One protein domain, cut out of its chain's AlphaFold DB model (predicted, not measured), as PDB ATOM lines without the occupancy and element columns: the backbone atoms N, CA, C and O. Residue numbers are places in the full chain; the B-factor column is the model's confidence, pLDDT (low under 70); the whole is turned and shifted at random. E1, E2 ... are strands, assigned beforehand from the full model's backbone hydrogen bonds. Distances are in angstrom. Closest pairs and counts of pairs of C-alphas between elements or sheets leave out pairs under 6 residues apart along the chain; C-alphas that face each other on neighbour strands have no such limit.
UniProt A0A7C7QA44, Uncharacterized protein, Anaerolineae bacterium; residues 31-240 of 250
ATOM      1  N   TRP A  31     168.524 268.909  88.921       96.56
ATOM      2  CA  TRP A  31     167.165 268.699  89.404       96.56
ATOM      3  C   TRP A  31     166.346 269.970  89.276       96.56
ATOM      4  O   TRP A  31     166.764 271.052  89.682       96.56
ATOM      5  N   THR A  32     165.125 269.830  88.769       97.19
ATOM      6  CA  THR A  32     164.108 270.879  88.854       97.19
ATOM      7  C   THR A  32     162.803 270.279  89.342       97.19
ATOM      8  O   THR A  32     162.189 269.472  88.641       97.19
ATOM      9  N   LEU A  33     162.357 270.705  90.522       97.56
ATOM     10  CA  LEU A  33     161.093 270.299  91.130       97.56
ATOM     11  C   LEU A  33     160.177 271.507  91.308       97.56
ATOM     12  O   LEU A  33     160.619 272.612  91.632       97.56
ATOM     13  N   LYS A  34     158.876 271.273  91.168       98.31
ATOM     14  CA  LYS A  34     157.831 272.161  91.684       98.31
ATOM     15  C   LYS A  34     156.988 271.389  92.676       98.31
ATOM     16  O   LYS A  34     156.638 270.252  92.395       98.31
ATOM     17  N   ALA A  35     156.625 272.006  93.788       98.44
ATOM     18  CA  ALA A  35     155.780 271.380  94.789       98.44
ATOM     19  C   ALA A  35     154.632 272.301  95.214       98.44
ATOM     20  O   ALA A  35     154.752 273.528  95.161       98.44
ATOM     21  N   GLN A  36     153.510 271.707  95.609       98.06
ATOM     22  CA  GLN A  36     152.296 272.405  96.049       98.06
ATOM     23  C   GLN A  36     151.590 271.609  97.157       98.06
ATOM     24  O   GLN A  36     152.118 270.606  97.633       98.06
ATOM     25  N   ASN A  37     150.401 272.059  97.573       96.88
ATOM     26  CA  ASN A  37     149.663 271.494  98.708       96.88
ATOM     27  C   ASN A  37     150.515 271.517  99.981       96.88
ATOM     28  O   ASN A  37     150.788 270.486 100.595       96.88
ATOM     29  N   ALA A  38     150.973 272.721 100.324       98.31
ATOM     30  CA  ALA A  38     151.812 272.961 101.483       98.31
ATOM     31  C   ALA A  38     151.079 272.627 102.788       98.31
ATOM     32  O   ALA A  38     149.925 273.008 102.997       98.31
ATOM     33  N   LEU A  39     151.796 271.980 103.694       98.44
ATOM     34  CA  LEU A  39     151.381 271.647 105.044       98.44
ATOM     35  C   LEU A  39     152.412 272.222 106.014       98.44
ATOM     36  O   LEU A  39     153.616 272.039 105.822       98.44
ATOM     37  N   ILE A  40     151.944 272.869 107.081       98.25
ATOM     38  CA  ILE A  40     152.758 273.065 108.279       98.25
ATOM     39  C   ILE A  40     152.616 271.833 109.165       98.25
ATOM     40  O   ILE A  40     151.502 271.411 109.491       98.25
ATOM     41  N   ILE A  41     153.752 271.261 109.545       98.31
ATOM     42  CA  ILE A  41     153.820 270.095 110.410       98.31
ATOM     43  C   ILE A  41     154.089 270.548 111.838       98.31
ATOM     44  O   ILE A  41     155.169 271.043 112.154       98.31
ATOM     45  N   GLY A  42     153.116 270.318 112.713       97.38
ATOM     46  CA  GLY A  42     153.286 270.524 114.137       97.38
ATOM     47  C   GLY A  42     153.551 271.985 114.505       97.38
ATOM     48  O   GLY A  42     152.941 272.921 113.977       97.38
ATOM     49  N   GLY A  43     154.446 272.155 115.469       96.94
ATOM     50  CA  GLY A  43     154.965 273.428 115.955       96.94
ATOM     51  C   GLY A  43     155.666 273.221 117.293       96.94
ATOM     52  O   GLY A  43     155.806 272.088 117.751       96.94
ATOM     53  N   TYR A  44     156.064 274.311 117.948       98.12
ATOM     54  CA  TYR A  44     156.772 274.247 119.230       98.12
ATOM     55  C   TYR A  44     156.177 273.220 120.218       98.12
ATOM     56  O   TYR A  44     154.996 273.304 120.574       98.12
ATOM     57  N   GLY A  45     157.018 272.283 120.662       97.50
ATOM     58  CA  GLY A  45     156.698 271.139 121.520       97.50
ATOM     59  C   GLY A  45     156.630 269.803 120.767       97.50
ATOM     60  O   GLY A  45     157.101 268.793 121.279       97.50
ATOM     61  N   ASP A  46     156.099 269.795 119.542       97.31
ATOM     62  CA  ASP A  46     156.055 268.627 118.652       97.31
ATOM     63  C   ASP A  46     156.066 269.084 117.189       97.31
ATOM     64  O   ASP A  46     155.031 269.431 116.612       97.31
ATOM     65  N   ASN A  47     157.249 269.069 116.572       98.06
ATOM     66  CA  ASN A  47     157.432 269.525 115.195       98.06
ATOM     67  C   ASN A  47     157.314 268.413 114.141       98.06
ATOM     68  O   ASN A  47     157.628 268.616 112.964       98.06
ATOM     69  N   PHE A  48     156.891 267.216 114.549       97.94
ATOM     70  CA  PHE A  48     156.714 266.093 113.637       97.94
ATOM     71  C   PHE A  48     155.273 265.607 113.557       97.94
ATOM     72  O   PHE A  48     154.899 265.085 112.501       97.94
ATOM     73  N   ALA A  49     154.469 265.812 114.608       97.75
ATOM     74  CA  ALA A  49     153.031 265.566 114.626       97.75
ATOM     75  C   ALA A  49     152.678 264.236 113.937       97.75
ATOM     76  O   ALA A  49     151.943 264.205 112.948       97.75
ATOM     77  N   TYR A  50     153.284 263.132 114.390       98.31
ATOM     78  CA  TYR A  50     153.215 261.844 113.684       98.31
ATOM     79  C   TYR A  50     151.783 261.322 113.530       98.31
ATOM     80  O   TYR A  50     151.477 260.671 112.534       98.31
ATOM     81  N   SER A  51     150.903 261.629 114.487       97.56
ATOM     82  CA  SER A  51     149.475 261.295 114.438       97.56
ATOM     83  C   SER A  51     148.690 262.114 113.412       97.56
ATOM     84  O   SER A  51     147.579 261.728 113.065       97.56
ATOM     85  N   GLY A  52     149.242 263.236 112.946       97.25
ATOM     86  CA  GLY A  52     148.571 264.174 112.053       97.25
ATOM     87  C   GLY A  52     147.743 265.263 112.751       97.25
ATOM     88  O   GLY A  52     147.343 266.225 112.104       97.25
ATOM     89  N   GLU A  53     147.528 265.181 114.071       94.75
ATOM     90  CA  GLU A  53     146.603 266.070 114.806       94.75
ATOM     91  C   GLU A  53     146.936 267.568 114.700       94.75
ATOM     92  O   GLU A  53     146.032 268.400 114.723       94.75
ATOM     93  N   ASN A  54     148.218 267.919 114.561       96.12
ATOM     94  CA  ASN A  54     148.673 269.300 114.375       96.12
ATOM     95  C   ASN A  54     149.320 269.517 112.996       96.12
ATOM     96  O   ASN A  54     150.280 270.271 112.851       96.12
ATOM     97  N   VAL A  55     148.817 268.827 111.975       97.94
ATOM     98  CA  VAL A  55     149.178 269.078 110.578       97.94
ATOM     99  C   VAL A  55     148.097 269.941 109.950       97.94
ATOM    100  O   VAL A  55     146.921 269.580 109.954       97.94
ATOM    101  N   ARG A  56     148.482 271.108 109.430       97.06
ATOM    102  CA  ARG A  56     147.523 272.098 108.922       97.06
ATOM    103  C   ARG A  56     147.895 272.524 107.506       97.06
ATOM    104  O   ARG A  56     149.077 272.743 107.240       97.06
ATOM    105  N   PRO A  57     146.920 272.676 106.599       97.06
ATOM    106  CA  PRO A  57     147.195 273.171 105.261       97.06
ATOM    107  C   PRO A  57     147.584 274.652 105.287       97.06
ATOM    108  O   PRO A  57     147.034 275.443 106.052       97.06
ATOM    109  N   LEU A  58     148.513 275.016 104.411       97.88
ATOM    110  CA  LEU A  58     148.877 276.385 104.061       97.88
ATOM    111  C   LEU A  58     148.570 276.621 102.580       97.88
ATOM    112  O   LEU A  58     148.485 275.686 101.784       97.88
ATOM    113  N   ILE A  59     148.460 277.885 102.180       97.94
ATOM    114  CA  ILE A  59     148.482 278.233 100.757       97.94
ATOM    115  C   ILE A  59     149.937 278.453 100.372       97.94
ATOM    116  O   ILE A  59     150.566 279.349 100.921       97.94
ATOM    117  N   GLY A  60     150.478 277.684  99.430       96.81
ATOM    118  CA  GLY A  60     151.844 277.922  98.983       96.81
ATOM    119  C   GLY A  60     152.408 276.884  98.029       96.81
ATOM    120  O   GLY A  60     151.797 275.847  97.765       96.81
ATOM    121  N   THR A  61     153.591 277.198  97.514       98.69
ATOM    122  CA  THR A  61     154.350 276.382  96.566       98.69
ATOM    123  C   THR A  61     155.833 276.400  96.910       98.69
ATOM    124  O   THR A  61     156.311 277.299  97.604       98.69
ATOM    125  N   ALA A  62     156.566 275.414  96.402       98.81
ATOM    126  CA  ALA A  62     158.021 275.408  96.418       98.81
ATOM    127  C   ALA A  62     158.584 275.134  95.023       98.81
ATOM    128  O   ALA A  62     157.978 274.432  94.210       98.81
ATOM    129  N   VAL A  63     159.751 275.701  94.747       98.75
ATOM    130  CA  VAL A  63     160.546 275.450  93.550       98.75
ATOM    131  C   VAL A  63     161.955 275.111  94.004       98.75
ATOM    132  O   VAL A  63     162.576 275.894  94.715       98.75
ATOM    133  N   LEU A  64     162.447 273.957  93.571       98.56
ATOM    134  CA  LEU A  64     163.825 273.530  93.772       98.56
ATOM    135  C   LEU A  64     164.510 273.475  92.412       98.56
ATOM    136  O   LEU A  64     163.977 272.859  91.487       98.56
ATOM    137  N   ARG A  65     165.674 274.107  92.295       98.00
ATOM    138  CA  ARG A  65     166.554 274.044  91.127       98.00
ATOM    139  C   ARG A  65     167.977 273.892  91.617       98.00
ATOM    140  O   ARG A  65     168.545 274.866  92.100       98.00
ATOM    141  N   VAL A  66     168.527 272.693  91.526       97.25
ATOM    142  CA  VAL A  66     169.868 272.405  92.042       97.25
ATOM    143  C   VAL A  66     170.646 271.514  91.097       97.25
ATOM    144  O   VAL A  66     170.061 270.763  90.321       97.25
ATOM    145  N   ASP A  67     171.960 271.588  91.213       95.50
ATOM    146  CA  ASP A  67     172.912 270.691  90.588       95.50
ATOM    147  C   ASP A  67     173.709 269.992  91.693       95.50
ATOM    148  O   ASP A  67     174.517 270.615  92.389       95.50
ATOM    149  N   SER A  68     173.464 268.694  91.868       95.12
ATOM    150  CA  SER A  68     174.123 267.905  92.914       95.12
ATOM    151  C   SER A  68     175.586 267.574  92.584       95.12
ATOM    152  O   SER A  68     176.305 267.060  93.431       95.12
ATOM    153  N   ALA A  69     176.072 267.857  91.368       93.62
ATOM    154  CA  ALA A  69     177.498 267.739  91.058       93.62
ATOM    155  C   ALA A  69     178.332 268.870  91.681       93.62
ATOM    156  O   ALA A  69     179.537 268.703  91.866       93.62
ATOM    157  N   PHE A  70     177.703 270.014  91.960       95.31
ATOM    158  CA  PHE A  70     178.374 271.226  92.434       95.31
ATOM    159  C   PHE A  70     177.851 271.732  93.779       95.31
ATOM    160  O   PHE A  70     178.283 272.802  94.205       95.31
ATOM    161  N   ASP A  71     176.914 271.015  94.408       96.31
ATOM    162  CA  ASP A  71     176.237 271.440  95.640       96.31
ATOM    163  C   ASP A  71     175.678 272.869  95.525       96.31
ATOM    164  O   ASP A  71     175.818 273.703  96.417       96.31
ATOM    165  N   ALA A  72     175.085 273.186  94.373       96.56
ATOM    166  CA  ALA A  72     174.722 274.554  94.024       96.56
ATOM    167  C   ALA A  72     173.293 274.651  93.496       96.56
ATOM    168  O   ALA A  72     172.769 273.734  92.867       96.56
ATOM    169  N   GLY A  73     172.672 275.809  93.711       96.94
ATOM    170  CA  GLY A  73     171.337 276.111  93.211       96.94
ATOM    171  C   GLY A  73     170.496 276.845  94.239       96.94
ATOM    172  O   GLY A  73     171.004 277.639  95.027       96.94
ATOM    173  N   GLU A  74     169.192 276.604  94.205       98.19
ATOM    174  CA  GLU A  74     168.245 277.280  95.074       98.19
ATOM    175  C   GLU A  74     166.994 276.435  95.340       98.19
ATOM    176  O   GLU A  74     166.409 275.829  94.437       98.19
ATOM    177  N   LEU A  75     166.539 276.482  96.588       98.75
ATOM    178  CA  LEU A  75     165.184 276.141  96.996       98.75
ATOM    179  C   LEU A  75     164.469 277.417  97.440       98.75
ATOM    180  O   LEU A  75     164.929 278.099  98.355       98.75
ATOM    181  N   VAL A  76     163.316 277.702  96.837       98.81
ATOM    182  CA  VAL A  76     162.411 278.768  97.282       98.81
ATOM    183  C   VAL A  76     161.047 278.179  97.591       98.81
ATOM    184  O   VAL A  76     160.409 277.609  96.706       98.81
ATOM    185  N   ALA A  77     160.559 278.376  98.812       98.81
ATOM    186  CA  ALA A  77     159.166 278.128  99.164       98.81
ATOM    187  C   ALA A  77     158.465 279.445  99.483       98.81
ATOM    188  O   ALA A  77     159.003 280.273 100.208       98.81
ATOM    189  N   THR A  78     157.267 279.655  98.941       98.56
ATOM    190  CA  THR A  78     156.419 280.813  99.252       98.56
ATOM    191  C   THR A  78     155.089 280.315  99.783       98.56
ATOM    192  O   THR A  78     154.414 279.503  99.146       98.56
ATOM    193  N   LEU A  79     154.729 280.792 100.966       97.81
ATOM    194  CA  LEU A  79     153.615 280.321 101.771       97.81
ATOM    195  C   LEU A  79     152.809 281.510 102.281       97.81
ATOM    196  O   LEU A  79     153.321 282.615 102.432       97.81
ATOM    197  N   ARG A  80     151.551 281.261 102.620       98.00
ATOM    198  CA  ARG A  80     150.687 282.219 103.290       98.00
ATOM    199  C   ARG A  80     149.830 281.507 104.322       98.00
ATOM    200  O   ARG A  80     149.179 280.506 104.003       98.00
ATOM    201  N   THR A  81     149.813 282.037 105.541       97.38
ATOM    202  CA  THR A  81     148.887 281.577 106.581       97.38
ATOM    203  C   THR A  81     147.459 282.014 106.256       97.38
ATOM    204  O   THR A  81     147.220 283.060 105.651       97.38
ATOM    205  N   THR A  82     146.485 281.211 106.662       95.31
ATOM    206  CA  THR A  82     145.055 281.509 106.548       95.31
ATOM    207  C   THR A  82     144.414 281.529 107.936       95.31
ATOM    208  O   THR A  82     145.018 281.047 108.896       95.31
ATOM    209  N   PRO A  83     143.184 282.052 108.081       95.00
ATOM    210  CA  PRO A  83     142.444 281.935 109.337       95.00
ATOM    211  C   PRO A  83     142.293 280.481 109.811       95.00
ATOM    212  O   PRO A  83     142.330 280.217 111.009       95.00
ATOM    213  N   GLU A  84     142.150 279.537 108.877       91.56
ATOM    214  CA  GLU A  84     142.041 278.102 109.156       91.56
ATOM    215  C   GLU A  84     143.387 277.491 109.534       91.56
ATOM    216  O   GLU A  84     143.450 276.670 110.448       91.56
ATOM    217  N   SER A  85     144.468 277.887 108.850       94.38
ATOM    218  CA  SER A  85     145.796 277.416 109.216       94.38
ATOM    219  C   SER A  85     146.203 277.980 110.567       94.38
ATOM    220  O   SER A  85     146.853 277.274 111.312       94.38
ATOM    221  N   GLY A  86     145.846 279.224 110.899       96.69
ATOM    222  CA  GLY A  86     146.417 279.974 112.015       96.69
ATOM    223  C   GLY A  86     147.904 280.307 111.808       96.69
ATOM    224  O   GLY A  86     148.486 279.945 110.777       96.69
ATOM    225  N   PRO A  87     148.542 280.966 112.792       97.50
ATOM    226  CA  PRO A  87     149.967 281.264 112.741       97.50
ATOM    227  C   PRO A  87     150.814 279.983 112.823       97.50
ATOM    228  O   PRO A  87     150.408 278.951 113.383       97.50
ATOM    229  N   ILE A  88     152.028 280.057 112.285       97.94
ATOM    230  CA  ILE A  88     153.053 279.020 112.400       97.94
ATOM    231  C   ILE A  88     153.874 279.301 113.654       97.94
ATOM    232  O   ILE A  88     154.556 280.318 113.733       97.94
ATOM    233  N   ARG A  89     153.817 278.407 114.643       97.94
ATOM    234  CA  ARG A  89     154.570 278.551 115.893       97.94
ATOM    235  C   ARG A  89     155.908 277.828 115.785       97.94
ATOM    236  O   ARG A  89     155.960 276.625 116.030       97.94
ATOM    237  N   ILE A  90     156.962 278.560 115.434       97.75
ATOM    238  CA  ILE A  90     158.301 277.986 115.227       97.75
ATOM    239  C   ILE A  90     159.139 277.913 116.508       97.75
ATOM    240  O   ILE A  90     160.187 277.292 116.505       97.75
ATOM    241  N   GLY A  91     158.715 278.543 117.604       98.19
ATOM    242  CA  GLY A  91     159.472 278.566 118.857       98.19
ATOM    243  C   GLY A  91     158.606 278.945 120.053       98.19
ATOM    244  O   GLY A  91     157.401 279.197 119.908       98.19
ATOM    245  N   LYS A  92     159.218 279.022 121.240       97.31
ATOM    246  CA  LYS A  92     158.534 279.485 122.453       97.31
ATOM    247  C   LYS A  92     158.100 280.935 122.268       97.31
ATOM    248  O   LYS A  92     158.921 281.841 122.218       97.31
ATOM    249  N   ASP A  93     156.797 281.120 122.122       96.44
ATOM    250  CA  ASP A  93     156.152 282.413 121.875       96.44
ATOM    251  C   ASP A  93     156.630 283.126 120.593       96.44
ATOM    252  O   ASP A  93     156.500 284.341 120.452       96.44
ATOM    253  N   VAL A  94     157.139 282.356 119.623       97.94
ATOM    254  CA  VAL A  94     157.561 282.843 118.305       97.94
ATOM    255  C   VAL A  94     156.587 282.352 117.242       97.94
ATOM    256  O   VAL A  94     156.409 281.145 117.059       97.94
ATOM    257  N   TYR A  95     155.986 283.297 116.520       98.06
ATOM    258  CA  TYR A  95     154.949 283.039 115.527       98.06
ATOM    259  C   TYR A  95     155.263 283.732 114.198       98.06
ATOM    260  O   TYR A  95     155.742 284.865 114.187       98.06
ATOM    261  N   LEU A  96     154.950 283.054 113.095       98.19
ATOM    262  CA  LEU A  96     154.902 283.620 111.749       98.19
ATOM    263  C   LEU A  96     153.442 283.659 111.284       98.19
ATOM    264  O   LEU A  96     152.747 282.641 111.337       98.19
ATOM    265  N   GLU A  97     152.984 284.817 110.826       98.06
ATOM    266  CA  GLU A  97     151.639 285.033 110.292       98.06
ATOM    267  C   GLU A  97     151.718 286.057 109.162       98.06
ATOM    268  O   GLU A  97     152.312 287.110 109.353       98.06
ATOM    269  N   GLY A  98     151.134 285.742 108.006       97.69
ATOM    270  CA  GLY A  98     151.259 286.540 106.789       97.69
ATOM    271  C   GLY A  98     151.865 285.735 105.645       97.69
ATOM    272  O   GLY A  98     151.632 284.525 105.530       97.69
ATOM    273  N   GLU A  99     152.613 286.417 104.784       98.56
ATOM    274  CA  GLU A  99     153.369 285.810 103.690       98.56
ATOM    275  C   GLU A  99     154.754 285.386 104.186       98.56
ATOM    276  O   GLU A  99     155.542 286.203 104.653       98.56
ATOM    277  N   VAL A 100     155.063 284.096 104.087       98.69
ATOM    278  CA  VAL A 100     156.342 283.523 104.514       98.69
ATOM    279  C   VAL A 100     157.090 283.030 103.288       98.69
ATOM    280  O   VAL A 100     156.552 282.247 102.503       98.69
ATOM    281  N   GLN A 101     158.343 283.443 103.138       98.81
ATOM    282  CA  GLN A 101     159.233 282.922 102.109       98.81
ATOM    283  C   GLN A 101     160.453 282.264 102.751       98.81
ATOM    284  O   GLN A 101     161.085 282.840 103.629       98.81
ATOM    285  N   ILE A 102     160.770 281.054 102.297       98.81
ATOM    286  CA  ILE A 102     161.970 280.303 102.671       98.81
ATOM    287  C   ILE A 102     162.905 280.303 101.472       98.81
ATOM    288  O   ILE A 102     162.460 279.978 100.367       98.81
ATOM    289  N   VAL A 103     164.174 280.641 101.686       98.88
ATOM    290  CA  VAL A 103     165.200 280.650 100.638       98.88
ATOM    291  C   VAL A 103     166.428 279.904 101.137       98.88
ATOM    292  O   VAL A 103     167.019 280.294 102.134       98.88
ATOM    293  N   MET A 104     166.829 278.851 100.430       98.75
ATOM    294  CA  MET A 104     168.052 278.096 100.705       98.75
ATOM    295  C   MET A 104     168.921 278.100  99.449       98.75
ATOM    296  O   MET A 104     168.460 277.702  98.378       98.75
ATOM    297  N   ARG A 105     170.157 278.583  99.581       98.38
ATOM    298  CA  ARG A 105     171.147 278.687  98.489       98.38
ATOM    299  C   ARG A 105     172.532 278.192  98.885       98.38
ATOM    300  O   ARG A 105     173.363 277.965  98.013       98.38
ATOM    301  N   ASP A 106     172.783 278.091 100.184       97.88
ATOM    302  CA  ASP A 106     174.041 277.628 100.741       97.88
ATOM    303  C   ASP A 106     173.874 276.164 101.137       97.88
ATOM    304  O   ASP A 106     173.082 275.852 102.030       97.88
ATOM    305  N   PHE A 107     174.570 275.280 100.427       98.50
ATOM    306  CA  PHE A 107     174.543 273.844 100.670       98.50
ATOM    307  C   PHE A 107     175.899 273.393 101.190       98.50
ATOM    308  O   PHE A 107     176.934 273.691 100.596       98.50
ATOM    309  N   THR A 108     175.896 272.685 102.315       97.69
ATOM    310  CA  THR A 108     177.115 272.219 102.977       97.69
ATOM    311  C   THR A 108     176.895 270.870 103.651       97.69
ATOM    312  O   THR A 108     175.791 270.525 104.072       97.69
ATOM    313  N   ALA A 109     177.963 270.078 103.749       96.75
ATOM    314  CA  ALA A 109     177.948 268.769 104.389       96.75
ATOM    315  C   ALA A 109     178.615 268.786 105.768       96.75
ATOM    316  O   ALA A 109     179.769 269.187 105.914       96.75
ATOM    317  N   GLU A 110     177.931 268.210 106.756       95.94
ATOM    318  CA  GLU A 110     178.483 267.929 108.089       95.94
ATOM    319  C   GLU A 110     178.803 266.443 108.304       95.94
ATOM    320  O   GLU A 110     179.473 266.062 109.266       95.94
ATOM    321  N   ALA A 111     178.332 265.579 107.403       96.56
ATOM    322  CA  ALA A 111     178.543 264.141 107.464       96.56
ATOM    323  C   ALA A 111     178.832 263.553 106.073       96.56
ATOM    324  O   ALA A 111     178.331 264.068 105.074       96.56
ATOM    325  N   PRO A 112     179.571 262.428 105.980       96.88
ATOM    326  CA  PRO A 112     179.956 261.849 104.690       96.88
ATOM    327  C   PRO A 112     178.795 261.502 103.747       96.88
ATOM    328  O   PRO A 112     178.971 261.558 102.537       96.88
ATOM    329  N   PHE A 113     177.618 261.147 104.275       96.62
ATOM    330  CA  PHE A 113     176.455 260.779 103.454       96.62
ATOM    331  C   PHE A 113     175.761 261.981 102.787       96.62
ATOM    332  O   PHE A 113     174.861 261.778 101.982       96.62
ATOM    333  N   MET A 114     176.156 263.213 103.130       97.94
ATOM    334  CA  MET A 114     175.578 264.444 102.581       97.94
ATOM    335  C   MET A 114     176.230 264.880 101.256       97.94
ATOM    336  O   MET A 114     175.808 265.870 100.678       97.94
ATOM    337  N   GLU A 115     177.267 264.170 100.794       95.12
ATOM    338  CA  GLU A 115     177.929 264.340  99.481       95.12
ATOM    339  C   GLU A 115     178.449 265.746  99.119       95.12
ATOM    340  O   GLU A 115     178.780 265.983  97.969       95.12
ATOM    341  N   GLY A 116     178.642 266.632 100.099       92.94
ATOM    342  CA  GLY A 116     179.084 268.020  99.875       92.94
ATOM    343  C   GLY A 116     178.020 269.053 100.242       92.94
ATOM    344  O   GLY A 116     178.353 270.180 100.599       92.94
ATOM    345  N   GLY A 117     176.765 268.618 100.327       97.50
ATOM    346  CA  GLY A 117     175.619 269.427 100.717       97.50
ATOM    347  C   GLY A 117     174.342 268.969 100.028       97.50
ATOM    348  O   GLY A 117     173.263 269.185 100.572       97.50
ATOM    349  N   ILE A 118     174.444 268.294  98.879       98.44
ATOM    350  CA  ILE A 118     173.320 267.723  98.139       98.44
ATOM    351  C   ILE A 118     173.623 266.264  97.785       98.44
ATOM    352  O   ILE A 118     174.547 265.969  97.037       98.44
ATOM    353  N   ALA A 119     172.787 265.344  98.266       97.69
ATOM    354  CA  ALA A 119     172.920 263.914  98.001       97.69
ATOM    355  C   ALA A 119     171.718 263.368  97.221       97.69
ATOM    356  O   ALA A 119     170.570 263.772  97.433       97.69
ATOM    357  N   GLU A 120     171.978 262.401  96.346       96.81
ATOM    358  CA  GLU A 120     170.966 261.726  95.529       96.81
ATOM    359  C   GLU A 120     170.792 260.265  95.962       96.81
ATOM    360  O   GLU A 120     171.756 259.597  96.329       96.81
ATOM    361  N   PHE A 121     169.569 259.739  95.851       95.69
ATOM    362  CA  PHE A 121     169.258 258.304  95.984       95.69
ATOM    363  C   PHE A 121     169.797 257.626  97.254       95.69
ATOM    364  O   PHE A 121     170.415 256.558  97.192       95.69
ATOM    365  N   LEU A 122     169.523 258.210  98.420       96.44
ATOM    366  CA  LEU A 122     170.003 257.703  99.703       96.44
ATOM    367  C   LEU A 122     168.878 257.222 100.622       96.44
ATOM    368  O   LEU A 122     167.750 257.712 100.599       96.44
ATOM    369  N   TRP A 123     169.218 256.265 101.485       97.69
ATOM    370  CA  TRP A 123     168.365 255.841 102.590       97.69
ATOM    371  C   TRP A 123     168.710 256.631 103.850       97.69
ATOM    372  O   TRP A 123     169.800 256.475 104.399       97.69
ATOM    373  N   ILE A 124     167.756 257.402 104.365       97.69
ATOM    374  CA  ILE A 124     167.948 258.283 105.522       97.69
ATOM    375  C   ILE A 124     166.939 257.995 106.645       97.69
ATOM    376  O   ILE A 124     165.913 257.340 106.438       97.69
ATOM    377  N   HIS A 125     167.262 258.480 107.844       97.81
ATOM    378  CA  HIS A 125     166.472 258.396 109.067       97.81
ATOM    379  C   HIS A 125     166.209 256.953 109.525       97.81
ATOM    380  O   HIS A 125     166.941 256.022 109.183       97.81
ATOM    381  N   GLY A 126     165.204 256.755 110.383       96.88
ATOM    382  CA  GLY A 126     164.881 255.454 110.955       96.88
ATOM    383  C   GLY A 126     166.104 254.719 111.514       96.88
ATOM    384  O   GLY A 126     166.737 255.151 112.469       96.88
ATOM    385  N   ASP A 127     166.406 253.567 110.931       95.56
ATOM    386  CA  ASP A 127     167.480 252.650 111.308       95.56
ATOM    387  C   ASP A 127     168.592 252.575 110.241       95.56
ATOM    388  O   ASP A 127     169.241 251.543 110.089       95.56
ATOM    389  N   THR A 128     168.800 253.630 109.444       97.06
ATOM    390  CA  THR A 128     169.862 253.660 108.414       97.06
ATOM    391  C   THR A 128     171.225 254.072 108.968       97.06
ATOM    392  O   THR A 128     172.249 253.822 108.338       97.06
ATOM    393  N   GLY A 129     171.247 254.709 110.143       95.62
ATOM    394  CA  GLY A 129     172.446 255.342 110.697       95.62
ATOM    395  C   GLY A 129     172.805 256.677 110.033       95.62
ATOM    396  O   GLY A 129     173.850 257.238 110.350       95.62
ATOM    397  N   GLN A 130     171.956 257.190 109.136       96.69
ATOM    398  CA  GLN A 130     172.124 258.477 108.461       96.69
ATOM    399  C   GLN A 130     171.026 259.438 108.922       96.69
ATOM    400  O   GLN A 130     169.841 259.172 108.726       96.69
ATOM    401  N   GLY A 131     171.417 260.546 109.551       93.56
ATOM    402  CA  GLY A 131     170.482 261.480 110.180       93.56
ATOM    403  C   GLY A 131     169.814 260.927 111.448       93.56
ATOM    404  O   GLY A 131     169.897 259.743 111.779       93.56
ATOM    405  N   ALA A 132     169.146 261.806 112.196       93.06
ATOM    406  CA  ALA A 132     168.415 261.410 113.398       93.06
ATOM    407  C   ALA A 132     167.163 260.578 113.039       93.06
ATOM    408  O   ALA A 132     166.534 260.841 112.014       93.06
ATOM    409  N   PRO A 133     166.712 259.632 113.884       94.75
ATOM    410  CA  PRO A 133     165.539 258.786 113.623       94.75
ATOM    411  C   PRO A 133     164.200 259.516 113.855       94.75
ATOM    412  O   PRO A 133     163.209 258.914 114.274       94.75
ATOM    413  N   VAL A 134     164.163 260.830 113.626       96.00
ATOM    414  CA  VAL A 134     162.977 261.681 113.803       96.00
ATOM    415  C   VAL A 134     161.942 261.476 112.693       96.00
ATOM    416  O   VAL A 134     160.784 261.821 112.867       96.00
ATOM    417  N   MET A 135     162.318 260.830 111.596       97.38
ATOM    418  CA  MET A 135     161.416 260.300 110.572       97.38
ATOM    419  C   MET A 135     161.629 258.784 110.444       97.38
ATOM    420  O   MET A 135     162.666 258.278 110.901       97.38
ATOM    421  N   PRO A 136     160.671 258.027 109.875       97.75
ATOM    422  CA  PRO A 136     160.887 256.616 109.553       97.75
ATOM    423  C   PRO A 136     162.069 256.425 108.602       97.75
ATOM    424  O   PRO A 136     162.592 257.388 108.054       97.75
ATOM    425  N   ARG A 137     162.492 255.175 108.373       97.88
ATOM    426  CA  ARG A 137     163.426 254.899 107.274       97.88
ATOM    427  C   ARG A 137     162.747 255.335 105.974       97.88
ATOM    428  O   ARG A 137     161.688 254.800 105.646       97.88
ATOM    429  N   GLN A 138     163.364 256.268 105.257       96.19
ATOM    430  CA  GLN A 138     162.851 256.806 104.000       96.19
ATOM    431  C   GLN A 138     163.915 256.712 102.914       96.19
ATOM    432  O   GLN A 138     165.107 256.885 103.180       96.19
ATOM    433  N   PHE A 139     163.470 256.460 101.687       97.81
ATOM    434  CA  PHE A 139     164.296 256.692 100.515       97.81
ATOM    435  C   PHE A 139     164.121 258.146 100.069       97.81
ATOM    436  O   PHE A 139     163.005 258.588  99.780       97.81
ATOM    437  N   ALA A 140     165.225 258.887 100.050       97.75
ATOM    438  CA  ALA A 140     165.302 260.231  99.510       97.75
ATOM    439  C   ALA A 140     165.850 260.153  98.084       97.75
ATOM    440  O   ALA A 140     166.977 259.711  97.858       97.75
ATOM    441  N   PHE A 141     165.050 260.596  97.116       97.56
ATOM    442  CA  PHE A 141     165.502 260.754  95.736       97.56
ATOM    443  C   PHE A 141     166.546 261.866  95.642       97.56
ATOM    444  O   PHE A 141     167.515 261.742  94.898       97.56
ATOM    445  N   LEU A 142     166.345 262.919  96.434       98.31
ATOM    446  CA  LEU A 142     167.235 264.060  96.564       98.31
ATOM    447  C   LEU A 142     167.102 264.632  97.975       98.31
ATOM    448  O   LEU A 142     165.985 264.804  98.468       98.31
ATOM    449  N   ALA A 143     168.215 264.965  98.607       98.56
ATOM    450  CA  ALA A 143     168.239 265.675  99.875       98.56
ATOM    451  C   ALA A 143     169.334 266.736  99.860       98.56
ATOM    452  O   ALA A 143     170.353 266.558  99.196       98.56
ATOM    453  N   GLY A 144     169.129 267.817 100.605       98.62
ATOM    454  CA  GLY A 144     170.163 268.819 100.805       98.62
ATOM    455  C   GLY A 144     170.211 269.346 102.228       98.62
ATOM    456  O   GLY A 144     169.207 269.325 102.946       98.62
ATOM    457  N   TRP A 145     171.396 269.802 102.614       98.81
ATOM    458  CA  TRP A 145     171.752 270.361 103.916       98.81
ATOM    459  C   TRP A 145     172.525 271.653 103.712       98.81
ATOM    460  O   TRP A 145     173.174 271.825 102.685       98.81
ATOM    461  N   GLY A 146     172.447 272.561 104.676       98.50
ATOM    462  CA  GLY A 146     173.162 273.830 104.645       98.50
ATOM    463  C   GLY A 146     172.413 274.885 105.438       98.50
ATOM    464  O   GLY A 146     171.862 274.567 106.489       98.50
ATOM    465  N   THR A 147     172.356 276.117 104.939       98.69
ATOM    466  CA  THR A 147     171.682 277.217 105.641       98.69
ATOM    467  C   THR A 147     170.580 277.857 104.806       98.69
ATOM    468  O   THR A 147     170.641 277.911 103.573       98.69
ATOM    469  N   LEU A 148     169.529 278.320 105.482       98.56
ATOM    470  CA  LEU A 148     168.387 278.965 104.849       98.56
ATOM    471  C   LEU A 148     167.907 280.201 105.608       98.56
ATOM    472  O   LEU A 148     168.037 280.313 106.827       98.56
ATOM    473  N   ASP A 149     167.272 281.089 104.855       98.81
ATOM    474  CA  ASP A 149     166.677 282.323 105.342       98.81
ATOM    475  C   ASP A 149     165.152 282.232 105.345       98.81
ATOM    476  O   ASP A 149     164.535 281.592 104.484       98.81
ATOM    477  N   ILE A 150     164.535 282.938 106.291       98.81
ATOM    478  CA  ILE A 150     163.087 283.106 106.393       98.81
ATOM    479  C   ILE A 150     162.750 284.589 106.300       98.81
ATOM    480  O   ILE A 150     163.176 285.394 107.134       98.81
ATOM    481  N   TYR A 151     161.909 284.930 105.332       98.88
ATOM    482  CA  TYR A 151     161.331 286.253 105.147       98.88
ATOM    483  C   TYR A 151     159.859 286.227 105.562       98.88
ATOM    484  O   TYR A 151     159.143 285.270 105.257       98.88
ATOM    485  N   LEU A 152     159.408 287.281 106.239       98.62
ATOM    486  CA  LEU A 152     158.015 287.502 106.618       98.62
ATOM    487  C   LEU A 152     157.548 288.825 106.010       98.62
ATOM    488  O   LEU A 152     158.173 289.855 106.238       98.62
ATOM    489  N   ASP A 153     156.488 288.780 105.208       98.31
ATOM    490  CA  ASP A 153     155.926 289.929 104.487       98.31
ATOM    491  C   ASP A 153     156.986 290.723 103.690       98.31
ATOM    492  O   ASP A 153     156.942 291.947 103.571       98.31
ATOM    493  N   GLY A 154     157.965 290.001 103.131       98.06
ATOM    494  CA  GLY A 154     159.071 290.553 102.343       98.06
ATOM    495  C   GLY A 154     160.279 291.037 103.155       98.06
ATOM    496  O   GLY A 154     161.290 291.404 102.558       98.06
ATOM    497  N   GLU A 155     160.220 291.004 104.486       98.50
ATOM    498  CA  GLU A 155     161.323 291.400 105.365       98.50
ATOM    499  C   GLU A 155     162.085 290.177 105.886       98.50
ATOM    500  O   GLU A 155     161.484 289.210 106.354       98.50
ATOM    501  N   LEU A 156     163.423 290.212 105.829       98.56
ATOM    502  CA  LEU A 156     164.266 289.156 106.396       98.56
ATOM    503  C   LEU A 156     164.026 289.072 107.907       98.56
ATOM    504  O   LEU A 156     164.276 290.029 108.642       98.56
ATOM    505  N   ARG A 157     163.544 287.917 108.368       98.38
ATOM    506  CA  ARG A 157     163.165 287.701 109.766       98.38
ATOM    507  C   ARG A 157     164.143 286.801 110.511       98.38
ATOM    508  O   ARG A 157     164.385 287.053 111.696       98.38
ATOM    509  N   TYR A 158     164.662 285.784 109.827       98.38
ATOM    510  CA  TYR A 158     165.694 284.867 110.308       98.38
ATOM    511  C   TYR A 158     166.689 284.608 109.185       98.38
ATOM    512  O   TYR A 158     166.278 284.321 108.065       98.38
ATOM    513  N   GLU A 159     167.970 284.712 109.504       98.25
ATOM    514  CA  GLU A 159     169.080 284.520 108.573       98.25
ATOM    515  C   GLU A 159     169.876 283.288 109.001       98.25
ATOM    516  O   GLU A 159     170.109 283.102 110.199       98.25
ATOM    517  N   GLY A 160     170.284 282.466 108.034       98.19
ATOM    518  CA  GLY A 160     171.240 281.381 108.254       98.19
ATOM    519  C   GLY A 160     170.801 280.320 109.271       98.19
ATOM    520  O   GLY A 160     171.626 279.849 110.052       98.19
ATOM    521  N   LEU A 161     169.515 279.957 109.300       98.69
ATOM    522  CA  LEU A 161     169.060 278.793 110.068       98.69
ATOM    523  C   LEU A 161     169.571 277.510 109.414       98.69
ATOM    524  O   LEU A 161     169.645 277.440 108.186       98.69
ATOM    525  N   ASP A 162     169.837 276.480 110.213       98.56
ATOM    526  CA  ASP A 162     170.188 275.162 109.692       98.56
ATOM    527  C   ASP A 162     169.018 274.641 108.853       98.56
ATOM    528  O   ASP A 162     167.879 274.532 109.322       98.56
ATOM    529  N   GLY A 163     169.305 274.367 107.587       98.50
ATOM    530  CA  GLY A 163     168.342 273.999 106.570       98.50
ATOM    531  C   GLY A 163     168.506 272.550 106.147       98.50
ATOM    532  O   GLY A 163     169.616 272.074 105.906       98.50
ATOM    533  N   HIS A 164     167.382 271.857 105.995       98.56
ATOM    534  CA  HIS A 164     167.348 270.527 105.411       98.56
ATOM    535  C   HIS A 164     166.120 270.367 104.520       98.56
ATOM    536  O   HIS A 164     164.992 270.543 104.977       98.56
ATOM    537  N   PHE A 165     166.316 270.002 103.256       98.81
ATOM    538  CA  PHE A 165     165.213 269.601 102.387       98.81
ATOM    539  C   PHE A 165     165.357 268.140 101.974       98.81
ATOM    540  O   PHE A 165     166.468 267.624 101.852       98.81
ATOM    541  N   MET A 166     164.229 267.479 101.720       98.56
ATOM    542  CA  MET A 166     164.215 266.126 101.171       98.56
ATOM    543  C   MET A 166     163.046 265.939 100.218       98.56
ATOM    544  O   MET A 166     161.898 266.144 100.606       98.56
ATOM    545  N   TYR A 167     163.324 265.493  98.999       98.62
ATOM    546  CA  TYR A 167     162.332 264.881  98.129       98.62
ATOM    547  C   TYR A 167     162.369 263.364  98.338       98.62
ATOM    548  O   TYR A 167     163.346 262.701  97.977       98.62
ATOM    549  N   THR A 168     161.322 262.815  98.951       98.31
ATOM    550  CA  THR A 168     161.279 261.424  99.424       98.31
ATOM    551  C   THR A 168     160.086 260.666  98.871       98.31
ATOM    552  O   THR A 168     159.154 261.253  98.322       98.31
ATOM    553  N   GLU A 169     160.079 259.350  99.093       97.44
ATOM    554  CA  GLU A 169     158.826 258.595  99.146       97.44
ATOM    555  C   GLU A 169     157.846 259.240 100.142       97.44
ATOM    556  O   GLU A 169     158.255 259.781 101.175       97.44
ATOM    557  N   GLN A 170     156.548 259.121  99.873       97.06
ATOM    558  CA  GLN A 170     155.496 259.663 100.731       97.06
ATOM    559  C   GLN A 170     155.454 258.944 102.088       97.06
ATOM    560  O   GLN A 170     155.061 257.783 102.159       97.06
ATOM    561  N   ALA A 171     155.777 259.620 103.188       96.25
ATOM    562  CA  ALA A 171     155.556 259.141 104.552       96.25
ATOM    563  C   ALA A 171     154.191 259.550 105.111       96.25
ATOM    564  O   ALA A 171     153.571 258.762 105.831       96.25
ATOM    565  N   ARG A 172     153.699 260.755 104.800       96.50
ATOM    566  CA  ARG A 172     152.392 261.204 105.307       96.50
ATOM    567  C   ARG A 172     151.257 260.687 104.443       96.50
ATOM    568  O   ARG A 172     151.245 260.853 103.227       96.50
ATOM    569  N   ARG A 173     150.267 260.062 105.081       94.50
ATOM    570  CA  ARG A 173     149.031 259.657 104.405       94.50
ATOM    571  C   ARG A 173     148.219 260.892 103.986       94.50
ATOM    572  O   ARG A 173     148.461 261.999 104.448       94.50
ATOM    573  N   GLY A 174     147.253 260.714 103.088       92.25
ATOM    574  CA  GLY A 174     146.417 261.817 102.604       92.25
ATOM    575  C   GLY A 174     145.467 262.405 103.667       92.25
ATOM    576  O   GLY A 174     145.374 261.882 104.783       92.25
ATOM    577  N   PRO A 175     144.696 263.451 103.310       92.69
ATOM    578  CA  PRO A 175     143.750 264.114 104.215       92.69
ATOM    579  C   PRO A 175     142.711 263.166 104.827       92.69
ATOM    580  O   PRO A 175     142.322 263.349 105.975       92.69
ATOM    581  N   GLU A 176     142.289 262.127 104.099       92.31
ATOM    582  CA  GLU A 176     141.325 261.130 104.597       92.31
ATOM    583  C   GLU A 176     141.851 260.340 105.804       92.31
ATOM    584  O   GLU A 176     141.075 259.907 106.653       92.31
ATOM    585  N   ALA A 177     143.173 260.190 105.902       92.00
ATOM    586  CA  ALA A 177     143.869 259.555 107.016       92.00
ATOM    587  C   ALA A 177     144.487 260.584 107.982       92.00
ATOM    588  O   ALA A 177     145.333 260.236 108.804       92.00
ATOM    589  N   GLY A 178     144.100 261.860 107.864       94.56
ATOM    590  CA  GLY A 178     144.522 262.931 108.763       94.56
ATOM    591  C   GLY A 178     145.999 263.314 108.673       94.56
ATOM    592  O   GLY A 178     146.511 263.880 109.624       94.56
ATOM    593  N   TYR A 179     146.700 263.012 107.575       96.88
ATOM    594  CA  TYR A 179     148.140 263.300 107.429       96.88
ATOM    595  C   TYR A 179     149.073 262.575 108.411       96.88
ATOM    596  O   TYR A 179     150.225 262.983 108.615       96.88
ATOM    597  N   ALA A 180     148.601 261.472 108.995       97.75
ATOM    598  CA  ALA A 180     149.407 260.634 109.868       97.75
ATOM    599  C   ALA A 180     150.581 259.986 109.116       97.75
ATOM    600  O   ALA A 180     150.462 259.596 107.950       97.75
ATOM    601  N   VAL A 181     151.700 259.801 109.813       98.25
ATOM    602  CA  VAL A 181     152.777 258.897 109.394       98.25
ATOM    603  C   VAL A 181     152.476 257.539 110.010       98.25
ATOM    604  O   VAL A 181     152.772 257.297 111.181       98.25
ATOM    605  N   ALA A 182     151.832 256.661 109.244       97.50
ATOM    606  CA  ALA A 182     151.316 255.401 109.759       97.50
ATOM    607  C   ALA A 182     151.499 254.243 108.776       97.50
ATOM    608  O   ALA A 182     151.526 254.427 107.560       97.50
ATOM    609  N   ARG A 183     151.598 253.036 109.332       96.19
ATOM    610  CA  ARG A 183     151.495 251.776 108.590       96.19
ATOM    611  C   ARG A 183     150.045 251.485 108.217       96.19
ATOM    612  O   ARG A 183     149.113 252.017 108.816       96.19
ATOM    613  N   ASP A 184     149.868 250.537 107.306       92.38
ATOM    614  CA  ASP A 184     148.544 250.056 106.888       92.38
ATOM    615  C   ASP A 184     147.786 249.333 108.015       92.38
ATOM    616  O   ASP A 184     146.563 249.240 107.982       92.38
ATOM    617  N   ASP A 185     148.499 248.854 109.040       94.31
ATOM    618  CA  ASP A 185     147.907 248.283 110.257       94.31
ATOM    619  C   ASP A 185     147.450 249.343 111.281       94.31
ATOM    620  O   ASP A 185     146.955 248.990 112.352       94.31
ATOM    621  N   GLY A 186     147.604 250.635 110.966       94.31
ATOM    622  CA  GLY A 186     147.239 251.756 111.832       94.31
ATOM    623  C   GLY A 186     148.306 252.148 112.857       94.31
ATOM    624  O   GLY A 186     148.101 253.100 113.611       94.31
ATOM    625  N   THR A 187     149.457 251.469 112.899       97.50
ATOM    626  CA  THR A 187     150.571 251.868 113.769       97.50
ATOM    627  C   THR A 187     151.106 253.227 113.334       97.50
ATOM    628  O   THR A 187     151.622 253.358 112.224       97.50
ATOM    629  N   VAL A 188     151.045 254.220 114.222       97.94
ATOM    630  CA  VAL A 188     151.650 255.546 114.025       97.94
ATOM    631  C   VAL A 188     153.148 255.487 114.314       97.94
ATOM    632  O   VAL A 188     153.588 254.811 115.247       97.94
ATOM    633  N   TYR A 189     153.946 256.183 113.506       98.38
ATOM    634  CA  TYR A 189     155.390 256.238 113.684       98.38
ATOM    635  C   TYR A 189     155.777 256.848 115.035       98.38
ATOM    636  O   TYR A 189     155.170 257.799 115.520       98.38
ATOM    637  N   SER A 190     156.845 256.313 115.622       97.00
ATOM    638  CA  SER A 190     157.536 256.939 116.741       97.00
ATOM    639  C   SER A 190     159.038 256.636 116.663       97.00
ATOM    640  O   SER A 190     159.429 255.485 116.405       97.00
ATOM    641  N   PRO A 191     159.906 257.614 116.981       96.25
ATOM    642  CA  PRO A 191     161.339 257.399 117.175       96.25
ATOM    643  C   PRO A 191     161.674 256.347 118.242       96.25
ATOM    644  O   PRO A 191     162.788 255.830 118.245       96.25
ATOM    645  N   MET A 192     160.710 255.918 119.064       96.06
ATOM    646  CA  MET A 192     160.886 254.844 120.051       96.06
ATOM    647  C   MET A 192     160.552 253.433 119.539       96.06
ATOM    648  O   MET A 192     160.857 252.455 120.217       96.06
ATOM    649  N   LEU A 193     159.944 253.285 118.355       96.81
ATOM    650  CA  LEU A 193     159.624 251.958 117.808       96.81
ATOM    651  C   LEU A 193     160.886 251.138 117.482       96.81
ATOM    652  O   LEU A 193     161.844 251.695 116.961       96.81
ATOM    653  N   PRO A 194     160.908 249.814 117.687       95.38
ATOM    654  CA  PRO A 194     162.051 249.002 117.271       95.38
ATOM    655  C   PRO A 194     162.175 248.908 115.740       95.38
ATOM    656  O   PRO A 194     163.268 249.018 115.200       95.38
ATOM    657  N   ASP A 195     161.051 248.740 115.036       96.69
ATOM    658  CA  ASP A 195     160.998 248.689 113.571       96.69
ATOM    659  C   ASP A 195     160.636 250.071 113.010       96.69
ATOM    660  O   ASP A 195     159.549 250.586 113.291       96.69
ATOM    661  N   LYS A 196     161.539 250.645 112.205       97.06
ATOM    662  CA  LYS A 196     161.418 251.973 111.576       97.06
ATOM    663  C   LYS A 196     160.924 251.942 110.133       97.06
ATOM    664  O   LYS A 196     160.857 252.985 109.488       97.06
ATOM    665  N   THR A 197     160.598 250.762 109.623       96.06
ATOM    666  CA  THR A 197     160.273 250.539 108.212       96.06
ATOM    667  C   THR A 197     158.761 250.486 107.967       96.06
ATOM    668  O   THR A 197     157.965 250.374 108.911       96.06
ATOM    669  N   ARG A 198     158.379 250.518 106.679       95.56
ATOM    670  CA  ARG A 198     157.000 250.359 106.168       95.56
ATOM    671  C   ARG A 198     156.042 251.506 106.507       95.56
ATOM    672  O   ARG A 198     154.832 251.320 106.495       95.56
ATOM    673  N   PHE A 199     156.583 252.683 106.803       97.88
ATOM    674  CA  PHE A 199     155.797 253.905 107.003       97.88
ATOM    675  C   PHE A 199     155.681 254.756 105.732       97.88
ATOM    676  O   PHE A 199     154.936 255.729 105.734       97.88
ATOM    677  N   THR A 200     156.379 254.400 104.650       96.56
ATOM    678  CA  THR A 200     156.333 255.116 103.369       96.56
ATOM    679  C   THR A 200     155.462 254.407 102.331       96.56
ATOM    680  O   THR A 200     155.229 253.200 102.414       96.56
ATOM    681  N   VAL A 201     154.959 255.169 101.358       94.75
ATOM    682  CA  VAL A 201     154.354 254.696 100.108       94.75
ATOM    683  C   VAL A 201     155.331 255.017  98.972       94.75
ATOM    684  O   VAL A 201     155.406 256.173  98.559       94.75
ATOM    685  N   PRO A 202     156.052 254.024  98.421       91.81
ATOM    686  CA  PRO A 202     157.066 254.267  97.390       91.81
ATOM    687  C   PRO A 202     156.549 254.919  96.102       91.81
ATOM    688  O   PRO A 202     157.298 255.576  95.390       91.81
ATOM    689  N   ALA A 203     155.266 254.727  95.784       89.88
ATOM    690  CA  ALA A 203     154.642 255.301  94.592       89.88
ATOM    691  C   ALA A 203     154.273 256.790  94.744       89.88
ATOM    692  O   ALA A 203     153.962 257.440  93.748       89.88
ATOM    693  N   GLY A 204     154.267 257.318  95.973       92.12
ATOM    694  CA  GLY A 204     154.017 258.730  96.255       92.12
ATOM    695  C   GLY A 204     155.322 259.478  96.494       92.12
ATOM    696  O   GLY A 204     156.272 258.905  97.023       92.12
ATOM    697  N   GLY A 205     155.356 260.761  96.136       95.50
ATOM    698  CA  GLY A 205     156.489 261.647  96.394       95.50
ATOM    699  C   GLY A 205     156.065 262.861  97.215       95.50
ATOM    700  O   GLY A 205     155.003 263.421  96.963       95.50
ATOM    701  N   GLU A 206     156.892 263.278  98.167       98.00
ATOM    702  CA  GLU A 206     156.661 264.489  98.963       98.00
ATOM    703  C   GLU A 206     157.955 265.283  99.159       98.00
ATOM    704  O   GLU A 206     159.049 264.718  99.143       98.00
ATOM    705  N   LEU A 207     157.835 266.605  99.315       98.75
ATOM    706  CA  LEU A 207     158.972 267.487  99.586       98.75
ATOM    707  C   LEU A 207     158.895 268.004 101.021       98.75
ATOM    708  O   LEU A 207     157.973 268.739 101.373       98.75
ATOM    709  N   HIS A 208     159.891 267.662 101.826       98.69
ATOM    710  CA  HIS A 208     160.118 268.224 103.150       98.69
ATOM    711  C   HIS A 208     161.045 269.431 103.070       98.69
ATOM    712  O   HIS A 208     162.031 269.404 102.333       98.69
ATOM    713  N   ILE A 209     160.755 270.455 103.869       98.81
ATOM    714  CA  ILE A 209     161.664 271.570 104.145       98.81
ATOM    715  C   ILE A 209     161.671 271.790 105.652       98.81
ATOM    716  O   ILE A 209     160.625 272.035 106.256       98.81
ATOM    717  N   VAL A 210     162.844 271.691 106.255       98.69
ATOM    718  CA  VAL A 210     163.081 271.881 107.680       98.69
ATOM    719  C   VAL A 210     164.041 273.046 107.863       98.69
ATOM    720  O   VAL A 210     165.029 273.150 107.140       98.69
ATOM    721  N   ALA A 211     163.737 273.905 108.832       98.69
ATOM    722  CA  ALA A 211     164.628 274.958 109.296       98.69
ATOM    723  C   ALA A 211     164.707 274.910 110.819       98.69
ATOM    724  O   ALA A 211     163.662 274.819 111.469       98.69
ATOM    725  N   HIS A 212     165.895 275.005 111.405       98.62
ATOM    726  CA  HIS A 212     166.025 275.077 112.857       98.62
ATOM    727  C   HIS A 212     167.201 275.935 113.317       98.62
ATOM    728  O   HIS A 212     168.134 276.214 112.574       98.62
ATOM    729  N   SER A 213     167.147 276.378 114.572       98.25
ATOM    730  CA  SER A 213     168.277 277.052 115.219       98.25
ATOM    731  C   SER A 213     169.304 276.045 115.734       98.25
ATOM    732  O   SER A 213     168.916 274.977 116.208       98.25
ATOM    733  N   ALA A 214     170.572 276.440 115.821       96.12
ATOM    734  CA  ALA A 214     171.589 275.679 116.551       96.12
ATOM    735  C   ALA A 214     171.358 275.673 118.080       96.12
ATOM    736  O   ALA A 214     171.723 274.719 118.768       96.12
ATOM    737  N   ASP A 215     170.734 276.727 118.620       97.38
ATOM    738  CA  ASP A 215     170.440 276.839 120.050       97.38
ATOM    739  C   ASP A 215     169.470 275.753 120.512       97.38
ATOM    740  O   ASP A 215     168.451 275.495 119.863       97.38
ATOM    741  N   SER A 216     169.767 275.150 121.665       97.25
ATOM    742  CA  SER A 216     168.970 274.057 122.212       97.25
ATOM    743  C   SER A 216     167.854 274.539 123.143       97.25
ATOM    744  O   SER A 216     168.069 275.412 123.983       97.25
ATOM    745  N   ASP A 217     166.677 273.920 123.035       98.12
ATOM    746  CA  ASP A 217     165.553 274.064 123.964       98.12
ATOM    747  C   ASP A 217     164.989 272.673 124.326       98.12
ATOM    748  O   ASP A 217     164.400 272.015 123.466       98.12
ATOM    749  N   PRO A 218     165.142 272.197 125.577       97.50
ATOM    750  CA  PRO A 218     164.671 270.874 125.990       97.50
ATOM    751  C   PRO A 218     163.142 270.750 126.077       97.50
ATOM    752  O   PRO A 218     162.643 269.635 126.219       97.50
ATOM    753  N   GLU A 219     162.395 271.859 126.028       97.88
ATOM    754  CA  GLU A 219     160.926 271.851 125.977       97.88
ATOM    755  C   GLU A 219     160.390 271.641 124.546       97.88
ATOM    756  O   GLU A 219     159.181 271.484 124.364       97.88
ATOM    757  N   ASN A 220     161.268 271.610 123.535       98.00
ATOM    758  CA  ASN A 220     160.912 271.382 122.138       98.00
ATOM    759  C   ASN A 220     161.340 269.985 121.647       98.00
ATOM    760  O   ASN A 220     162.242 269.352 122.203       98.00
ATOM    761  N   PHE A 221     160.705 269.500 120.577       96.94
ATOM    762  CA  PHE A 221     161.101 268.259 119.910       96.94
ATOM    763  C   PHE A 221     161.150 268.423 118.383       96.94
ATOM    764  O   PHE A 221     160.094 268.603 117.763       96.94
ATOM    765  N   PRO A 222     162.331 268.294 117.751       96.81
ATOM    766  CA  PRO A 222     163.668 268.144 118.348       96.81
ATOM    767  C   PRO A 222     164.074 269.352 119.212       96.81
ATOM    768  O   PRO A 222     163.411 270.389 119.138       96.81
ATOM    769  N   PRO A 223     165.106 269.223 120.071       97.31
ATOM    770  CA  PRO A 223     165.367 270.181 121.140       97.31
ATOM    771  C   PRO A 223     166.121 271.419 120.641       97.31
ATOM    772  O   PRO A 223     167.174 271.756 121.179       97.31
ATOM    773  N   ASN A 224     165.594 272.079 119.610       98.06
ATOM    774  CA  ASN A 224     166.069 273.342 119.053       98.06
ATOM    775  C   ASN A 224     165.122 274.474 119.477       98.06
ATOM    776  O   ASN A 224     163.911 274.271 119.563       98.06
ATOM    777  N   SER A 225     165.643 275.677 119.718       98.19
ATOM    778  CA  SER A 225     164.829 276.828 120.145       98.19
ATOM    779  C   SER A 225     163.843 277.306 119.072       98.19
ATOM    780  O   SER A 225     162.725 277.721 119.391       98.19
ATOM    781  N   LEU A 226     164.248 277.195 117.803       98.56
ATOM    782  CA  LEU A 226     163.420 277.411 116.627       98.56
ATOM    783  C   LEU A 226     163.367 276.127 115.803       98.56
ATOM    784  O   LEU A 226     164.398 275.491 115.584       98.56
ATOM    785  N   TRP A 227     162.181 275.782 115.315       98.62
ATOM    786  CA  TRP A 227     161.957 274.688 114.386       98.62
ATOM    787  C   TRP A 227     160.767 274.988 113.469       98.62
ATOM    788  O   TRP A 227     159.679 275.349 113.911       98.62
ATOM    789  N   LEU A 228     160.969 274.794 112.174       98.69
ATOM    790  CA  LEU A 228     159.955 274.847 111.133       98.69
ATOM    791  C   LEU A 228     160.020 273.542 110.349       98.69
ATOM    792  O   LEU A 228     161.097 273.130 109.934       98.69
ATOM    793  N   HIS A 229     158.872 272.914 110.109       98.69
ATOM    794  CA  HIS A 229     158.778 271.735 109.254       98.69
ATOM    795  C   HIS A 229     157.603 271.890 108.297       98.69
ATOM    796  O   HIS A 229     156.439 271.884 108.692       98.69
ATOM    797  N   LEU A 230     157.930 272.025 107.022       98.75
ATOM    798  CA  LEU A 230     156.984 272.096 105.926       98.75
ATOM    799  C   LEU A 230     157.006 270.786 105.154       98.75
ATOM    800  O   LEU A 230     158.060 270.175 104.972       98.75
ATOM    801  N   ASN A 231     155.844 270.385 104.663       98.56
ATOM    802  CA  ASN A 231     155.705 269.263 103.750       98.56
ATOM    803  C   ASN A 231     154.812 269.682 102.581       98.56
ATOM    804  O   ASN A 231     153.785 270.323 102.784       98.56
ATOM    805  N   PHE A 232     155.212 269.350 101.361       98.62
ATOM    806  CA  PHE A 232     154.418 269.552 100.156       98.62
ATOM    807  C   PHE A 232     154.023 268.182  99.624       98.62
ATOM    808  O   PHE A 232     154.889 267.400  99.224       98.62
ATOM    809  N   ALA A 233     152.720 267.900  99.649       96.75
ATOM    810  CA  ALA A 233     152.183 266.577  99.342       96.75
ATOM    811  C   ALA A 233     152.209 266.233  97.843       96.75
ATOM    812  O   ALA A 233     152.143 265.061  97.482       96.75
ATOM    813  N   ASP A 234     152.314 267.247  96.980       96.38
ATOM    814  CA  ASP A 234     152.377 267.085  95.532       96.38
ATOM    815  C   ASP A 234     153.723 267.599  95.025       96.38
ATOM    816  O   ASP A 234     154.018 268.791  95.166       96.38
ATOM    817  N   VAL A 235     154.504 266.734  94.373       97.75
ATOM    818  CA  VAL A 235     155.787 267.093  93.753       97.75
ATOM    819  C   VAL A 235     155.776 266.748  92.265       97.75
ATOM    820  O   VAL A 235     155.477 265.628  91.861       97.75
ATOM    821  N   PHE A 236     156.149 267.721  91.440       96.75
ATOM    822  CA  PHE A 236     156.281 267.609  89.995       96.75
ATOM    823  C   PHE A 236     157.756 267.711  89.617       96.75
ATOM    824  O   PHE A 236     158.349 268.793  89.653       96.75
ATOM    825  N   VAL A 237     158.339 266.580  89.226       95.69
ATOM    826  CA  VAL A 237     159.708 266.510  88.710       95.69
ATOM    827  C   VAL A 237     159.711 267.013  87.266       95.69
ATOM    828  O   VAL A 237     159.128 266.387  86.383       95.69
ATOM    829  N   GLN A 238     160.338 268.160  87.018       94.06
ATOM    830  CA  GLN A 238     160.497 268.724  85.673       94.06
ATOM    831  C   GLN A 238     161.807 268.272  85.019       94.06
ATOM    832  O   GLN A 238     161.864 268.114  83.803       94.06
ATOM    833  N   GLN A 239     162.843 268.074  85.833       92.69
ATOM    834  CA  GLN A 239     164.156 267.590  85.428       92.69
ATOM    835  C   GLN A 239     164.762 266.778  86.574       92.69
ATOM    836  O   GLN A 239     164.599 267.146  87.739       92.69
ATOM    837  N   ALA A 240     165.426 265.681  86.223       90.81
ATOM    838  CA  ALA A 240     166.201 264.828  87.115       90.81
ATOM    839  C   ALA A 240     167.333 264.155  86.303       90.81
ATOM    840  O   ALA A 240     167.202 264.049  85.073       90.81
TER     841      ALA A 240
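What this domain is: This is residues 31 to 240 of the 250 residues of an uncharacterized protein of Anaerolineae bacterium (UniProt A0A7C7QA44). The model is a closed barrel of eight antiparallel strands, several of them sharply bent, with two further strands, E2 and E8, paired onto its wall and a small separate hairpin, E5 and E6, at one end of it. Four of the links between strands are long, E1 to E2, E8 to E9, E10 to E11 and E11 to E12, with residues 171 to 200 between E10 and E11, and the first and last strands, E1 and E12, lie side by side and close the ring. The printed part has 210 residues with twelve named strands, E1 to E12 in order along the chain, and no named helix; the class is all strand. The whole is compact, with a radius of gyration of the C-alphas of 15.7 A, and its outline is rounded, spanning 44 by 40 by 33 A.

Where its parts are: Begin with the ring of the barrel and find C-alpha 31 at (167.165, 268.699, 89.404), where E1, residues 31 to 41, starts. Next round the ring come E3, residues 59 to 67 and 27.5 A long, E4, residues 72 to 80 and 26.9 A, and E7, residues 99 to 107 and 24.5 A. Look then for E9, residues 138 to 152 and 31.2 A long, and for E10, residues 155 to 170, the longest strand by residues, which runs 32.6 A from C-alpha 155 at (161.323, 291.400, 105.365). E11, residues 201 to 212, and E12, residues 227 to 239, complete the ring; E12 ends at C-alpha 239, at (164.156, 267.590, 85.428). Outside the ring look for E2, residues 55 to 57, E8, residues 118 to 124, and the short pair E5, residues 88 to 91, and E6, residues 94 to 96.

How they stand to each other: Read the barrel round as E1, E3, E4, E7, E9, E10, E11, E12 and back to E1. Between E1 and E3 you find N 33 and O 64 2.9 A apart, within hydrogen-bond range. In the hairpin of E3 and E4, at 180 degrees between their directions, look at N 63 and O 76, 2.8 A. Between E4 and E7, N 77 and O 102 are within hydrogen-bond range at 2.9 A, and between E7 and E9, N 103 and O 149 at 3.0 A. E8 to E12 form a meander, each strand the antiparallel neighbour of the one before; for instance N 148 and O 161 of E9 and E10 are 2.8 A apart, N 166 and O 208 of E10 and E11 3.0 A, and N 209 and O 230 of E11 and E12 2.9 A. The ring closes where N 236 of E12 and O 34 of E1 are 2.7 A apart. E9 bends by 85 degrees at residue 141, and its pairing is staggered: E8 and E7 lie on one side of it, E8 beside residues 138 to 144 and E7 beside residues 145 to 152. E2 pairs with E1, with N 40 and O 56 2.9 A apart, and runs on into E3 across a break of 1 residue at 97 degrees. In the hairpin of E5 and E6, N 88 and O 96 are 2.8 A apart; the closest C-alphas of E5 and E12 are those of Ile 90 and Trp 227, 5.0 A.

The domain as a whole: The two C-alphas farthest apart are those of Glu 155 and Asp 185, 45.4 A, while those of Trp 31 and Ala 240, the first and last printed, are 4.6 A apart. The long links are E1 to E2, E8 to E9, E10 to E11 and E11 to E12. The printed part has no cut. Its mean pLDDT is 97.1, and no printed residue is under 70.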